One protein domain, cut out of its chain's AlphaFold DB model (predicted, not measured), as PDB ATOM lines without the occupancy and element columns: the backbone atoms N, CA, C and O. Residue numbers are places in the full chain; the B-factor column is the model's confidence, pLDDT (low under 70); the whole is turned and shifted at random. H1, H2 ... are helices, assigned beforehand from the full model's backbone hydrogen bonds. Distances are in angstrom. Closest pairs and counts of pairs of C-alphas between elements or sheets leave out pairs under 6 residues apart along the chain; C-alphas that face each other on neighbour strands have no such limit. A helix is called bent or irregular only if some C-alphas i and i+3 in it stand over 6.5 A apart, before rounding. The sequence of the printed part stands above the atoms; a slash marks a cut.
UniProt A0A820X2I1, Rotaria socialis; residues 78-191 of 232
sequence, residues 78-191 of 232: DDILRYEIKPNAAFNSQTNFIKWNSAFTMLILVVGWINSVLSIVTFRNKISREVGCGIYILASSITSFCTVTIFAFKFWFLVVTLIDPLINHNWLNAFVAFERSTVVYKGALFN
ATOM      1  N   ASP A  78      43.160   7.593  14.722       70.75
ATOM      2  CA  ASP A  78      41.828   7.150  14.335       70.75
ATOM      3  C   ASP A  78      41.487   7.495  12.877       70.75
ATOM      4  O   ASP A  78      41.000   6.632  12.147       70.75
ATOM      5  N   ASP A  79      41.766   8.724  12.438       69.88
ATOM      6  CA  ASP A  79      41.452   9.179  11.081       69.88
ATOM      7  C   ASP A  79      42.439   8.604  10.058       69.88
ATOM      8  O   ASP A  79      42.027   8.081   9.023       69.88
ATOM      9  N   ILE A  80      43.738   8.602  10.381       75.50
ATOM     10  CA  ILE A  80      44.787   8.065   9.496       75.50
ATOM     11  C   ILE A  80      44.559   6.572   9.232       75.50
ATOM     12  O   ILE A  80      44.656   6.116   8.092       75.50
ATOM     13  N   LEU A  81      44.237   5.788  10.268       77.12
ATOM     14  CA  LEU A  81      44.015   4.351  10.090       77.12
ATOM     15  C   LEU A  81      42.649   4.015   9.488       77.12
ATOM     16  O   LEU A  81      42.513   2.945   8.889       77.12
ATOM     17  N   ARG A  82      41.648   4.895   9.611       73.50
ATOM     18  CA  ARG A  82      40.289   4.640   9.108       73.50
ATOM     19  C   ARG A  82      40.251   4.403   7.603       73.50
ATOM     20  O   ARG A  82      39.510   3.527   7.164       73.50
ATOM     21  N   TYR A  83      41.045   5.136   6.827       72.19
ATOM     22  CA  TYR A  83      41.069   4.995   5.367       72.19
ATOM     23  C   TYR A  83      41.823   3.747   4.887       72.19
ATOM     24  O   TYR A  83      41.586   3.265   3.780       72.19
ATOM     25  N   GLU A  84      42.699   3.190   5.724       79.31
ATOM     26  CA  GLU A  84      43.593   2.086   5.360       79.31
ATOM     27  C   GLU A  84      43.077   0.700   5.797       79.31
ATOM     28  O   GLU A  84      43.575  -0.326   5.313       79.31
ATOM     29  N   ILE A  85      42.088   0.639   6.700       80.44
ATOM     30  CA  ILE A  85      41.500  -0.611   7.214       80.44
ATOM     31  C   ILE A  85      40.323  -1.066   6.344       80.44
ATOM     32  O   ILE A  85      39.428  -0.298   6.003       80.44
ATOM     33  N   LYS A  86      40.285  -2.367   6.036       78.75
ATOM     34  CA  LYS A  86      39.145  -3.013   5.374       78.75
ATOM     35  C   LYS A  86      38.162  -3.554   6.424       78.75
ATOM     36  O   LYS A  86      38.564  -4.414   7.209       78.75
ATOM     37  N   PRO A  87      36.891  -3.122   6.439       80.12
ATOM     38  CA  PRO A  87      35.908  -3.635   7.392       80.12
ATOM     39  C   PRO A  87      35.542  -5.096   7.094       80.12
ATOM     40  O   PRO A  87      35.605  -5.536   5.943       80.12
ATOM     41  N   ASN A  88      35.135  -5.842   8.127       76.94
ATOM     42  CA  ASN A  88      34.682  -7.240   8.060       76.94
ATOM     43  C   ASN A  88      35.698  -8.219   7.437       76.94
ATOM     44  O   ASN A  88      35.329  -9.260   6.893       76.94
ATOM     45  N   ALA A  89      36.987  -7.885   7.496       78.69
ATOM     46  CA  ALA A  89      38.073  -8.707   6.985       78.69
ATOM     47  C   ALA A  89      39.044  -9.057   8.119       78.69
ATOM     48  O   ALA A  89      39.463  -8.189   8.890       78.69
ATOM     49  N   ALA A  90      39.444 -10.327   8.213       83.19
ATOM     50  CA  ALA A  90      40.387 -10.775   9.236       83.19
ATOM     51  C   ALA A  90      41.716 -10.005   9.146       83.19
ATOM     52  O   ALA A  90      42.169  -9.668   8.048       83.19
ATOM     53  N   PHE A  91      42.391  -9.801  10.283       82.06
ATOM     54  CA  PHE A  91      43.645  -9.036  10.377       82.06
ATOM     55  C   PHE A  91      44.712  -9.470   9.351       82.06
ATOM     56  O   PHE A  91      45.386  -8.645   8.739       82.06
ATOM     57  N   ASN A  92      44.817 -10.773   9.067       82.69
ATOM     58  CA  ASN A  92      45.797 -11.296   8.112       82.69
ATOM     59  C   ASN A  92      45.500 -10.925   6.641       82.69
ATOM     60  O   ASN A  92      46.382 -11.000   5.788       82.69
ATOM     61  N   SER A  93      44.274 -10.502   6.336       85.56
ATOM     62  CA  SER A  93      43.842 -10.053   5.003       85.56
ATOM     63  C   SER A  93      43.814  -8.524   4.844       85.56
ATOM     64  O   SER A  93      43.489  -8.018   3.766       85.56
ATOM     65  N   GLN A  94      44.179  -7.791   5.902       86.50
ATOM     66  CA  GLN A  94      44.277  -6.330   5.899       86.50
ATOM     67  C   GLN A  94      45.396  -5.827   4.977       86.50
ATOM     68  O   GLN A  94      46.245  -6.594   4.506       86.50
ATOM     69  N   THR A  95      45.389  -4.520   4.705       85.56
ATOM     70  CA  THR A  95      46.402  -3.846   3.882       85.56
ATOM     71  C   THR A  95      47.806  -4.001   4.474       85.56
ATOM     72  O   THR A  95      47.996  -4.171   5.681       85.56
ATOM     73  N   ASN A  96      48.827  -3.931   3.614       83.44
ATOM     74  CA  ASN A  96      50.221  -3.996   4.063       83.44
ATOM     75  C   ASN A  96      50.553  -2.857   5.040       83.44
ATOM     76  O   ASN A  96      51.356  -3.059   5.946       83.44
ATOM     77  N   PHE A  97      49.900  -1.701   4.896       85.69
ATOM     78  CA  PHE A  97      50.062  -0.560   5.789       85.69
ATOM     79  C   PHE A  97      49.727  -0.913   7.245       85.69
ATOM     80  O   PHE A  97      50.540  -0.680   8.138       85.69
ATOM     81  N   ILE A  98      48.581  -1.552   7.495       89.56
ATOM     82  CA  ILE A  98      48.144  -1.916   8.852       89.56
ATOM     83  C   ILE A  98      49.034  -2.994   9.471       89.56
ATOM     84  O   ILE A  98      49.348  -2.927  10.659       89.56
ATOM     85  N   LYS A  99      49.505  -3.954   8.669       90.25
ATOM     86  CA  LYS A  99      50.428  -4.997   9.142       90.25
ATOM     87  C   LYS A  99      51.759  -4.411   9.608       90.25
ATOM     88  O   LYS A  99      52.207  -4.736  10.706       90.25
ATOM     89  N   TRP A 100      52.363  -3.534   8.806       91.50
ATOM     90  CA  TRP A 100      53.618  -2.876   9.170       91.50
ATOM     91  C   TRP A 100      53.447  -1.969  10.386       91.50
ATOM     92  O   TRP A 100      54.219  -2.093  11.332       91.50
ATOM     93  N   ASN A 101      52.401  -1.136  10.418       90.81
ATOM     94  CA  ASN A 101      52.115  -0.294  11.581       90.81
ATOM     95  C   ASN A 101      51.916  -1.129  12.849       90.81
ATOM     96  O   ASN A 101      52.541  -0.848  13.863       90.81
ATOM     97  N   SER A 102      51.148  -2.218  12.780       90.50
ATOM     98  CA  SER A 102      50.966  -3.112  13.925       90.50
ATOM     99  C   SER A 102      52.272  -3.757  14.392       90.50
ATOM    100  O   SER A 102      52.453  -3.934  15.597       90.50
ATOM    101  N   ALA A 103      53.177  -4.116  13.477       93.69
ATOM    102  CA  ALA A 103      54.486  -4.659  13.833       93.69
ATOM    103  C   ALA A 103      55.358  -3.606  14.535       93.69
ATOM    104  O   ALA A 103      55.936  -3.890  15.584       93.69
ATOM    105  N   PHE A 104      55.400  -2.376  14.010       93.19
ATOM    106  CA  PHE A 104      56.123  -1.268  14.636       93.19
ATOM    107  C   PHE A 104      55.554  -0.907  16.012       93.19
ATOM    108  O   PHE A 104      56.319  -0.753  16.963       93.19
ATOM    109  N   THR A 105      54.228  -0.844  16.162       92.06
ATOM    110  CA  THR A 105      53.584  -0.588  17.459       92.06
ATOM    111  C   THR A 105      53.941  -1.664  18.486       92.06
ATOM    112  O   THR A 105      54.268  -1.335  19.626       92.06
ATOM    113  N   MET A 106      53.950  -2.943  18.090       93.25
ATOM    114  CA  MET A 106      54.367  -4.032  18.981       93.25
ATOM    115  C   MET A 106      55.854  -3.959  19.345       93.25
ATOM    116  O   MET A 106      56.209  -4.194  20.500       93.25
ATOM    117  N   LEU A 107      56.725  -3.581  18.406       95.19
ATOM    118  CA  LEU A 107      58.152  -3.385  18.678       95.19
ATOM    119  C   LEU A 107      58.378  -2.276  19.717       95.19
ATOM    120  O   LEU A 107      59.104  -2.481  20.692       95.19
ATOM    121  N   ILE A 108      57.730  -1.121  19.533       92.44
ATOM    122  CA  ILE A 108      57.824   0.023  20.453       92.44
ATOM    123  C   ILE A 108      57.324  -0.367  21.852       92.44
ATOM    124  O   ILE A 108      57.948   0.004  22.846       92.44
ATOM    125  N   LEU A 109      56.252  -1.165  21.941       93.56
ATOM    126  CA  LEU A 109      55.737  -1.681  23.211       93.56
ATOM    127  C   LEU A 109      56.773  -2.545  23.943       93.56
ATOM    128  O   LEU A 109      57.048  -2.309  25.119       93.56
ATOM    129  N   VAL A 110      57.381  -3.509  23.245       94.56
ATOM    130  CA  VAL A 110      58.375  -4.422  23.832       94.56
ATOM    131  C   VAL A 110      59.611  -3.658  24.310       94.56
ATOM    132  O   VAL A 110      60.035  -3.833  25.453       94.56
ATOM    133  N   VAL A 111      60.164  -2.772  23.477       94.06
ATOM    134  CA  VAL A 111      61.337  -1.959  23.841       94.06
ATOM    135  C   VAL A 111      61.017  -1.025  25.013       94.06
ATOM    136  O   VAL A 111      61.794  -0.940  25.968       94.06
ATOM    137  N   GLY A 112      59.855  -0.365  24.986       91.56
ATOM    138  CA  GLY A 112      59.409   0.521  26.062       91.56
ATOM    139  C   GLY A 112      59.235  -0.207  27.395       91.56
ATOM    140  O   GLY A 112      59.628   0.312  28.445       91.56
ATOM    141  N   TRP A 113      58.715  -1.435  27.365       91.62
ATOM    142  CA  TRP A 113      58.598  -2.283  28.549       91.62
ATOM    143  C   TRP A 113      59.959  -2.708  29.096       91.62
ATOM    144  O   TRP A 113      60.181  -2.567  30.297       91.62
ATOM    145  N   ILE A 114      60.885  -3.163  28.244       93.94
ATOM    146  CA  ILE A 114      62.240  -3.553  28.673       93.94
ATOM    147  C   ILE A 114      62.932  -2.377  29.371       93.94
ATOM    148  O   ILE A 114      63.408  -2.529  30.498       93.94
ATOM    149  N   ASN A 115      62.916  -1.193  28.753       89.88
ATOM    150  CA  ASN A 115      63.525   0.009  29.323       89.88
ATOM    151  C   ASN A 115      62.897   0.378  30.672       89.88
ATOM    152  O   ASN A 115      63.609   0.602  31.649       89.88
ATOM    153  N   SER A 116      61.567   0.372  30.753       88.94
ATOM    154  CA  SER A 116      60.855   0.722  31.985       88.94
ATOM    155  C   SER A 116      61.136  -0.271  33.117       88.94
ATOM    156  O   SER A 116      61.377   0.141  34.252       88.94
ATOM    157  N   VAL A 117      61.159  -1.577  32.824       89.75
ATOM    158  CA  VAL A 117      61.464  -2.624  33.813       89.75
ATOM    159  C   VAL A 117      62.901  -2.488  34.319       89.75
ATOM    160  O   VAL A 117      63.114  -2.505  35.533       89.75
ATOM    161  N   LEU A 118      63.876  -2.295  33.424       90.25
ATOM    162  CA  LEU A 118      65.281  -2.090  33.794       90.25
ATOM    163  C   LEU A 118      65.461  -0.858  34.689       90.25
ATOM    164  O   LEU A 118      66.151  -0.936  35.710       90.25
ATOM    165  N   SER A 119      64.801   0.257  34.364       87.94
ATOM    166  CA  SER A 119      64.830   1.458  35.204       87.94
ATOM    167  C   SER A 119      64.220   1.199  36.584       87.94
ATOM    168  O   SER A 119      64.849   1.504  37.597       87.94
ATOM    169  N   ILE A 120      63.046   0.565  36.664       83.62
ATOM    170  CA  ILE A 120      62.394   0.259  37.950       83.62
ATOM    171  C   ILE A 120      63.273  -0.656  38.814       83.62
ATOM    172  O   ILE A 120      63.399  -0.428  40.018       83.62
ATOM    173  N   VAL A 121      63.901  -1.675  38.217       86.88
ATOM    174  CA  VAL A 121      64.820  -2.582  38.924       86.88
ATOM    175  C   VAL A 121      66.043  -1.826  39.445       86.88
ATOM    176  O   VAL A 121      66.395  -1.982  40.614       86.88
ATOM    177  N   THR A 122      66.648  -0.971  38.618       87.12
ATOM    178  CA  THR A 122      67.842  -0.187  38.973       87.12
ATOM    179  C   THR A 122      67.571   0.755  40.151       87.12
ATOM    180  O   THR A 122      68.322   0.778  41.126       87.12
ATOM    181  N   PHE A 123      66.444   1.469  40.126       80.94
ATOM    182  CA  PHE A 123      66.069   2.427  41.174       80.94
ATOM    183  C   PHE A 123      65.341   1.799  42.372       80.94
ATOM    184  O   PHE A 123      64.941   2.503  43.304       80.94
ATOM    185  N   ARG A 124      65.208   0.467  42.403       74.38
ATOM    186  CA  ARG A 124      64.769  -0.264  43.601       74.38
ATOM    187  C   ARG A 124      65.829  -0.235  44.706       74.38
ATOM    188  O   ARG A 124      65.495  -0.436  45.873       74.38
ATOM    189  N   ASN A 125      67.093   0.015  44.355       79.75
ATOM    190  CA  ASN A 125      68.174   0.161  45.319       79.75
ATOM    191  C   ASN A 125      68.088   1.519  46.042       79.75
ATOM    192  O   ASN A 125      67.960   2.564  45.405       79.75
ATOM    193  N   LYS A 126      68.171   1.514  47.381       73.75
ATOM    194  CA  LYS A 126      68.003   2.727  48.205       73.75
ATOM    195  C   LYS A 126      69.088   3.778  47.944       73.75
ATOM    196  O   LYS A 126      68.772   4.960  47.972       73.75
ATOM    197  N   ILE A 127      70.309   3.341  47.629       75.12
ATOM    198  CA  ILE A 127      71.474   4.209  47.373       75.12
ATOM    199  C   ILE A 127      71.226   5.104  46.146       75.12
ATOM    200  O   ILE A 127      71.477   6.302  46.169       75.12
ATOM    201  N   SER A 128      70.639   4.552  45.082       70.25
ATOM    202  CA  SER A 128      70.375   5.289  43.839       70.25
ATOM    203  C   SER A 128      69.224   6.298  43.943       70.25
ATOM    204  O   SER A 128      69.033   7.096  43.027       70.25
ATOM    205  N   ARG A 129      68.447   6.277  45.036       66.69
ATOM    206  CA  ARG A 129      67.291   7.163  45.268       66.69
ATOM    207  C   ARG A 129      67.582   8.294  46.260       66.69
ATOM    208  O   ARG A 129      66.692   9.083  46.557       66.69
ATOM    209  N   GLU A 130      68.803   8.359  46.779       70.50
ATOM    210  CA  GLU A 130      69.236   9.388  47.729       70.50
ATOM    211  C   GLU A 130      69.412  10.758  47.050       70.50
ATOM    212  O   GLU A 130      69.185  11.801  47.658       70.50
ATOM    213  N   VAL A 131      69.713  10.759  45.749       77.25
ATOM    214  CA  VAL A 131      69.796  11.965  44.921       77.25
ATOM    215  C   VAL A 131      68.439  12.230  44.265       77.25
ATOM    216  O   VAL A 131      67.869  11.336  43.637       77.25
ATOM    217  N   GLY A 132      67.939  13.470  44.333       74.62
ATOM    218  CA  GLY A 132      66.646  13.858  43.744       74.62
ATOM    219  C   GLY A 132      66.490  13.488  42.260       74.62
ATOM    220  O   GLY A 132      65.402  13.122  41.826       74.62
ATOM    221  N   CYS A 133      67.592  13.467  41.501       77.44
ATOM    222  CA  CYS A 133      67.643  12.992  40.113       77.44
ATOM    223  C   CYS A 133      67.075  11.565  39.940       77.44
ATOM    224  O   CYS A 133      66.304  11.315  39.015       77.44
ATOM    225  N   GLY A 134      67.363  10.643  40.867       75.38
ATOM    226  CA  GLY A 134      66.861   9.266  40.802       75.38
ATOM    227  C   GLY A 134      65.337   9.161  40.941       75.38
ATOM    228  O   GLY A 134      64.717   8.291  40.331       75.38
ATOM    229  N   ILE A 135      64.709  10.080  41.684       74.94
ATOM    230  CA  ILE A 135      63.245  10.146  41.828       74.94
ATOM    231  C   ILE A 135      62.599  10.638  40.524       74.94
ATOM    232  O   ILE A 135      61.599  10.064  40.095       74.94
ATOM    233  N   TYR A 136      63.186  11.643  39.861       77.56
ATOM    234  CA  TYR A 136      62.699  12.131  38.564       77.56
ATOM    235  C   TYR A 136      62.800  11.071  37.468       77.56
ATOM    236  O   TYR A 136      61.858  10.906  36.693       77.56
ATOM    237  N   ILE A 137      63.903  10.316  37.419       79.69
ATOM    238  CA  ILE A 137      64.070   9.240  36.435       79.69
ATOM    239  C   ILE A 137      63.035   8.135  36.679       79.69
ATOM    240  O   ILE A 137      62.390   7.700  35.732       79.69
ATOM    241  N   LEU A 138      62.800   7.740  37.936       77.31
ATOM    242  CA  LEU A 138      61.773   6.749  38.266       77.31
ATOM    243  C   LEU A 138      60.360   7.229  37.891       77.31
ATOM    244  O   LEU A 138      59.592   6.465  37.307       77.31
ATOM    245  N   ALA A 139      60.026   8.489  38.182       77.62
ATOM    246  CA  ALA A 139      58.753   9.080  37.771       77.62
ATOM    247  C   ALA A 139      58.604   9.087  36.239       77.62
ATOM    248  O   ALA A 139      57.573   8.652  35.728       77.62
ATOM    249  N   SER A 140      59.654   9.484  35.515       82.75
ATOM    250  CA  SER A 140      59.697   9.479  34.048       82.75
ATOM    251  C   SER A 140      59.556   8.071  33.449       82.75
ATOM    252  O   SER A 140      58.850   7.876  32.456       82.75
ATOM    253  N   SER A 141      60.160   7.052  34.067       86.12
ATOM    254  CA  SER A 141      59.987   5.652  33.656       86.12
ATOM    255  C   SER A 141      58.548   5.178  33.848       86.12
ATOM    256  O   SER A 141      58.011   4.499  32.976       86.12
ATOM    257  N   ILE A 142      57.895   5.560  34.952       80.94
ATOM    258  CA  ILE A 142      56.485   5.225  35.200       80.94
ATOM    259  C   ILE A 142      55.589   5.909  34.163       80.94
ATOM    260  O   ILE A 142      54.736   5.247  33.570       80.94
ATOM    261  N   THR A 143      55.795   7.201  33.898       82.12
ATOM    262  CA  THR A 143      55.011   7.908  32.877       82.12
ATOM    263  C   THR A 143      55.235   7.306  31.494       82.12
ATOM    264  O   THR A 143      54.260   7.066  30.790       82.12
ATOM    265  N   SER A 144      56.478   6.977  31.131       83.31
ATOM    266  CA  SER A 144      56.814   6.347  29.843       83.31
ATOM    267  C   SER A 144      56.178   4.963  29.690       83.31
ATOM    268  O   SER A 144      55.649   4.625  28.632       83.31
ATOM    269  N   PHE A 145      56.164   4.167  30.760       84.94
ATOM    270  CA  PHE A 145      55.476   2.878  30.773       84.94
ATOM    271  C   PHE A 145      53.968   3.042  30.530       84.94
ATOM    272  O   PHE A 145      53.379   2.320  29.717       84.94
ATOM    273  N   CYS A 146      53.342   4.013  31.203       81.25
ATOM    274  CA  CYS A 146      51.926   4.321  31.026       81.25
ATOM    275  C   CYS A 146      51.617   4.822  29.608       81.25
ATOM    276  O   CYS A 146      50.669   4.325  29.003       81.25
ATOM    277  N   THR A 147      52.404   5.751  29.051       84.69
ATOM    278  CA  THR A 147      52.140   6.317  27.717       84.69
ATOM    279  C   THR A 147      52.256   5.274  26.610       84.69
ATOM    280  O   THR A 147      51.344   5.161  25.791       84.69
ATOM    281  N   VAL A 148      53.314   4.456  26.614       88.06
ATOM    282  CA  VAL A 148      53.511   3.391  25.615       88.06
ATOM    283  C   VAL A 148      52.378   2.360  25.684       88.06
ATOM    284  O   VAL A 148      51.868   1.919  24.654       88.06
ATOM    285  N   THR A 149      51.928   2.022  26.895       86.88
ATOM    286  CA  THR A 149      50.821   1.078  27.093       86.88
ATOM    287  C   THR A 149      49.481   1.659  26.624       86.88
ATOM    288  O   THR A 149      48.724   0.962  25.949       86.88
ATOM    289  N   ILE A 150      49.190   2.932  26.925       84.62
ATOM    290  CA  ILE A 150      47.965   3.616  26.469       84.62
ATOM    291  C   ILE A 150      47.937   3.709  24.941       84.62
ATOM    292  O   ILE A 150      46.909   3.404  24.336       84.62
ATOM    293  N   PHE A 151      49.055   4.075  24.310       85.38
ATOM    294  CA  PHE A 151      49.153   4.157  22.852       85.38
ATOM    295  C   PHE A 151      48.895   2.799  22.182       85.38
ATOM    296  O   PHE A 151      48.068   2.709  21.274       85.38
ATOM    297  N   ALA A 152      49.534   1.730  22.668       89.31
ATOM    298  CA  ALA A 152      49.329   0.381  22.140       89.31
ATOM    299  C   ALA A 152      47.883  -0.105  22.335       89.31
ATOM    300  O   ALA A 152      47.294  -0.691  21.424       89.31
ATOM    301  N   PHE A 153      47.289   0.178  23.499       86.12
ATOM    302  CA  PHE A 153      45.891  -0.148  23.764       86.12
ATOM    303  C   PHE A 153      44.944   0.612  22.827       86.12
ATOM    304  O   PHE A 153      44.064  -0.010  22.238       86.12
ATOM    305  N   LYS A 154      45.150   1.925  22.635       85.00
ATOM    306  CA  LYS A 154      44.355   2.748  21.709       85.00
ATOM    307  C   LYS A 154      44.445   2.206  20.281       85.00
ATOM    308  O   LYS A 154      43.413   1.997  19.653       85.00
ATOM    309  N   PHE A 155      45.653   1.909  19.800       88.69
ATOM    310  CA  PHE A 155      45.868   1.327  18.474       88.69
ATOM    311  C   PHE A 155      45.110   0.004  18.295       88.69
ATOM    312  O   PHE A 155      44.384  -0.172  17.319       88.69
ATOM    313  N   TRP A 156      45.242  -0.927  19.245       87.75
ATOM    314  CA  TRP A 156      44.603  -2.238  19.129       87.75
ATOM    315  C   TRP A 156      43.080  -2.157  19.244       87.75
ATOM    316  O   TRP A 156      42.362  -2.799  18.478       87.75
ATOM    317  N   PHE A 157      42.583  -1.338  20.173       84.81
ATOM    318  CA  PHE A 157      41.157  -1.070  20.316       84.81
ATOM    319  C   PHE A 157      40.567  -0.515  19.015       84.81
ATOM    320  O   PHE A 157      39.508  -0.971  18.574       84.81
ATOM    321  N   LEU A 158      41.278   0.404  18.354       84.12
ATOM    322  CA  LEU A 158      40.868   0.931  17.057       84.12
ATOM    323  C   LEU A 158      40.818  -0.146  15.986       84.12
ATOM    324  O   LEU A 158      39.792  -0.312  15.336       84.12
ATOM    325  N   VAL A 159      41.880  -0.936  15.836       86.38
ATOM    326  CA  VAL A 159      41.903  -2.018  14.843       86.38
ATOM    327  C   VAL A 159      40.725  -2.979  15.047       86.38
ATOM    328  O   VAL A 159      40.047  -3.321  14.082       86.38
ATOM    329  N   VAL A 160      40.429  -3.376  16.288       83.81
ATOM    330  CA  VAL A 160      39.311  -4.290  16.585       83.81
ATOM    331  C   VAL A 160      37.953  -3.659  16.263       83.81
ATOM    332  O   VAL A 160      37.123  -4.297  15.619       83.81
ATOM    333  N   THR A 161      37.720  -2.415  16.685       79.31
ATOM    334  CA  THR A 161      36.432  -1.728  16.471       79.31
ATOM    335  C   THR A 161      36.180  -1.357  15.010       79.31
ATOM    336  O   THR A 161      35.023  -1.317  14.593       79.31
ATOM    337  N   LEU A 162      37.234  -1.117  14.224       80.56
ATOM    338  CA  LEU A 162      37.123  -0.836  12.791       80.56
ATOM    339  C   LEU A 162      36.973  -2.107  11.942       80.56
ATOM    340  O   LEU A 162      36.319  -2.061  10.900       80.56
ATOM    341  N   ILE A 163      37.554  -3.234  12.365       83.00
ATOM    342  CA  ILE A 163      37.345  -4.521  11.686       83.00
ATOM    343  C   ILE A 163      35.913  -5.011  11.909       83.00
ATOM    344  O   ILE A 163      35.272  -5.429  10.945       83.00
ATOM    345  N   ASP A 164      35.419  -4.937  13.148       79.25
ATOM    346  CA  ASP A 164      34.106  -5.452  13.536       79.25
ATOM    347  C   ASP A 164      33.183  -4.324  14.038       79.25
ATOM    348  O   ASP A 164      33.201  -3.963  15.224       79.25
ATOM    349  N   PRO A 165      32.304  -3.776  13.176       72.06
ATOM    350  CA  PRO A 165      31.387  -2.708  13.570       72.06
ATOM    351  C   PRO A 165      30.379  -3.164  14.638       72.06
ATOM    352  O   PRO A 165      29.874  -2.342  15.403       72.06
ATOM    353  N   LEU A 166      30.119  -4.473  14.764       70.06
ATOM    354  CA  LEU A 166      29.264  -5.015  15.823       70.06
ATOM    355  C   LEU A 166      29.864  -4.789  17.221       70.06
ATOM    356  O   LEU A 166      29.127  -4.508  18.169       70.06
ATOM    357  N   ILE A 167      31.193  -4.865  17.347       70.50
ATOM    358  CA  ILE A 167      31.896  -4.568  18.601       70.50
ATOM    359  C   ILE A 167      31.772  -3.080  18.919       70.50
ATOM    360  O   ILE A 167      31.500  -2.732  20.065       70.50
ATOM    361  N   ASN A 168      31.891  -2.207  17.916       69.44
ATOM    362  CA  ASN A 168      31.742  -0.764  18.103       69.44
ATOM    363  C   ASN A 168      30.371  -0.387  18.698       69.44
ATOM    364  O   ASN A 168      30.290   0.463  19.580       69.44
ATOM    365  N   HIS A 169      29.289  -1.054  18.286       72.12
ATOM    366  CA  HIS A 169      27.952  -0.774  18.824       72.12
ATOM    367  C   HIS A 169      27.683  -1.414  20.196       72.12
ATOM    368  O   HIS A 169      26.908  -0.868  20.979       72.12
ATOM    369  N   ASN A 170      28.338  -2.535  20.520       77.50
ATOM    370  CA  ASN A 170      28.068  -3.325  21.729       77.50
ATOM    371  C   ASN A 170      29.245  -3.388  22.719       77.50
ATOM    372  O   ASN A 170      29.267  -4.255  23.596       77.50
ATOM    373  N   TRP A 171      30.217  -2.480  22.617       72.88
ATOM    374  CA  TRP A 171      31.433  -2.509  23.434       72.88
ATOM    375  C   TRP A 171      31.127  -2.505  24.942       72.88
ATOM    376  O   TRP A 171      31.702  -3.296  25.687       72.88
ATOM    377  N   LEU A 172      30.151  -1.702  25.388       71.75
ATOM    378  CA  LEU A 172      29.690  -1.663  26.783       71.75
ATOM    379  C   LEU A 172      29.217  -3.037  27.275       71.75
ATOM    380  O   LEU A 172      29.588  -3.464  28.367       71.75
ATOM    381  N   ASN A 173      28.452  -3.759  26.453       77.31
ATOM    382  CA  ASN A 173      27.949  -5.088  26.803       77.31
ATOM    383  C   ASN A 173      29.094  -6.102  26.942       77.31
ATOM    384  O   ASN A 173      29.047  -6.956  27.830       77.31
ATOM    385  N   ALA A 174      30.149  -5.980  26.132       75.25
ATOM    386  CA  ALA A 174      31.345  -6.813  26.254       75.25
ATOM    387  C   ALA A 174      32.103  -6.551  27.570       75.25
ATOM    388  O   ALA A 174      32.493  -7.501  28.252       75.25
ATOM    389  N   PHE A 175      32.252  -5.286  27.983       77.31
ATOM    390  CA  PHE A 175      32.870  -4.943  29.273       77.31
ATOM    391  C   PHE A 175      32.047  -5.442  30.463       77.31
ATOM    392  O   PHE A 175      32.611  -6.007  31.403       77.31
ATOM    393  N   VAL A 176      30.719  -5.311  30.401       80.81
ATOM    394  CA  VAL A 176      29.814  -5.866  31.418       80.81
ATOM    395  C   VAL A 176      29.954  -7.391  31.489       80.81
ATOM    396  O   VAL A 176      30.061  -7.949  32.580       80.81
ATOM    397  N   ALA A 177      30.017  -8.087  30.350       80.25
ATOM    398  CA  ALA A 177      30.198  -9.540  30.315       80.25
ATOM    399  C   ALA A 177      31.562  -9.981  30.882       80.25
ATOM    400  O   ALA A 177      31.638 -10.958  31.636       80.25
ATOM    401  N   PHE A 178      32.633  -9.240  30.583       80.50
ATOM    402  CA  PHE A 178      33.963  -9.484  31.142       80.50
ATOM    403  C   PHE A 178      33.972  -9.303  32.665       80.50
ATOM    404  O   PHE A 178      34.444 -10.183  33.388       80.50
ATOM    405  N   GLU A 179      33.378  -8.219  33.173       75.44
ATOM    406  CA  GLU A 179      33.229  -7.990  34.613       75.44
ATOM    407  C   GLU A 179      32.510  -9.174  35.278       75.44
ATOM    408  O   GLU A 179      33.032  -9.760  36.231       75.44
ATOM    409  N   ARG A 180      31.364  -9.603  34.730       80.31
ATOM    410  CA  ARG A 180      30.606 -10.756  35.248       80.31
ATOM    411  C   ARG A 180      31.439 -12.037  35.253       80.31
ATOM    412  O   ARG A 180      31.427 -12.761  36.246       80.31
ATOM    413  N   SER A 181      32.219 -12.274  34.203       81.12
ATOM    414  CA  SER A 181      33.105 -13.437  34.093       81.12
ATOM    415  C   SER A 181      34.208 -13.417  35.156       81.12
ATOM    416  O   SER A 181      34.466 -14.435  35.796       81.12
ATOM    417  N   THR A 182      34.810 -12.253  35.426       74.44
ATOM    418  CA  THR A 182      35.824 -12.119  36.489       74.44
ATOM    419  C   THR A 182      35.248 -12.302  37.895       74.44
ATOM    420  O   THR A 182      35.925 -12.862  38.761       74.44
ATOM    421  N   VAL A 183      34.003 -11.871  38.126       73.62
ATOM    422  CA  VAL A 183      33.283 -12.076  39.395       73.62
ATOM    423  C   VAL A 183      32.996 -13.561  39.618       73.62
ATOM    424  O   VAL A 183      33.217 -14.058  40.721       73.62
ATOM    425  N   VAL A 184      32.571 -14.281  38.576       79.69
ATOM    426  CA  VAL A 184      32.344 -15.734  38.635       79.69
ATOM    427  C   VAL A 184      33.664 -16.486  38.838       79.69
ATOM    428  O   VAL A 184      33.740 -17.344  39.713       79.69
ATOM    429  N   TYR A 185      34.727 -16.118  38.108       76.88
ATOM    430  CA  TYR A 185      36.045 -16.756  38.220       76.88
ATOM    431  C   TYR A 185      36.673 -16.597  39.612       76.88
ATOM    432  O   TYR A 185      37.273 -17.533  40.134       76.88
ATOM    433  N   LYS A 186      36.527 -15.425  40.244       69.00
ATOM    434  CA  LYS A 186      37.081 -15.179  41.588       69.00
ATOM    435  C   LYS A 186      36.251 -15.778  42.733       69.00
ATOM    436  O   LYS A 186      36.742 -15.798  43.863       69.00
ATOM    437  N   GLY A 187      35.044 -16.286  42.466       70.31
ATOM    438  CA  GLY A 187      34.221 -17.006  43.443       70.31
ATOM    439  C   GLY A 187      34.101 -16.310  44.814       70.31
ATOM    440  O   GLY A 187      33.914 -15.098  44.907       70.31
ATOM    441  N   ALA A 188      34.219 -17.089  45.898       56.00
ATOM    442  CA  ALA A 188      33.954 -16.689  47.290       56.00
ATOM    443  C   ALA A 188      35.095 -15.935  48.021       56.00
ATOM    444  O   ALA A 188      34.885 -15.456  49.132       56.00
ATOM    445  N   LEU A 189      36.277 -15.770  47.413       59.44
ATOM    446  CA  LEU A 189      37.371 -14.928  47.947       59.44
ATOM    447  C   LEU A 189      37.257 -13.460  47.498       59.44
ATOM    448  O   LEU A 189      38.150 -12.639  47.731       59.44
ATOM    449  N   PHE A 190      36.155 -13.115  46.832       59.12
ATOM    450  CA  PHE A 190      35.907 -11.787  46.302       59.12
ATOM    451  C   PHE A 190      35.719 -10.761  47.424       59.12
ATOM    452  O   PHE A 190      34.643 -10.609  48.011       59.12
ATOM    453  N   ASN A 191      36.775  -9.995  47.696       66.25
ATOM    454  CA  ASN A 191      36.710  -8.868  48.613       66.25
ATOM    455  C   ASN A 191      35.873  -7.733  47.991       66.25
ATOM    456  O   ASN A 191      36.373  -6.883  47.246       66.25
TER     457      ASN A 191
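What this domain is: This is residues 78 to 191 of the 232 residues of a protein of Rotaria socialis (UniProt A0A820X2I1). Two long helices, H2 and H3, lie side by side as a helical hairpin, and H4 turns off at a corner from the last residues of H3 as an arm, whose residues 172 to 181 and 183 to 189 stick out free. Short H1 lies near that corner's end of the hairpin. The printed part has 114 residues with four named helices, H1, H2, H3 and H4 in chain order, and no named strand; the class is all helix. It is loose, with a radius of gyration of the C-alphas of 19.4 A, and flat, spanning 55 by 45 by 21 A.

Where its parts are: H1 is residues 78 to 82, beginning at C-alpha 78 (41.828, 7.150, 14.335). H2, residues 96 to 122, is 39.3 A long. H3, residues 132 to 163, is 47.2 A long and begins at C-alpha 132 (66.646, 13.858, 43.744). H4, residues 165 to 189, is 37.0 A long and ends at C-alpha 189 (37.371, -14.928, 47.947). H4 has a kink of 66 degrees near residue 172 and is irregular: C-alphas 185 and 188 are 9.3 A apart.

How they stand to each other: H1 is close to H3 but not clearly touching; their closest C-alphas, of Asp 78 and Leu 158, are 6.9 A apart. H2 and H3 form a hairpin and touch, H3 with residues 137 to 152 alone; the closest C-alphas, of Ser 116 and Ser 141, are 5.3 A apart. They run opposite ways at a shallow tilt of 25 degrees. H3 and H4 touch only at the corner, the closest C-alphas being those of Thr 161 and Asn 168, 5.1 A apart, at a steep tilt of 58 degrees. H2 and H4 are apart. In H1, H2 and H3 every O i to N i+4 pair is within hydrogen-bond range; in H4, 17 of 21 are.

The domain as a whole: The farthest C-alphas, of Asn 88 and Glu 130, are 55.2 A apart. The printed part has no cut. The link from H1 to H2, 13 residues, is long. Mean pLDDT of the printed part is 80.9; residues 79, 129, 168, 186 and 188 to 191 are under 70.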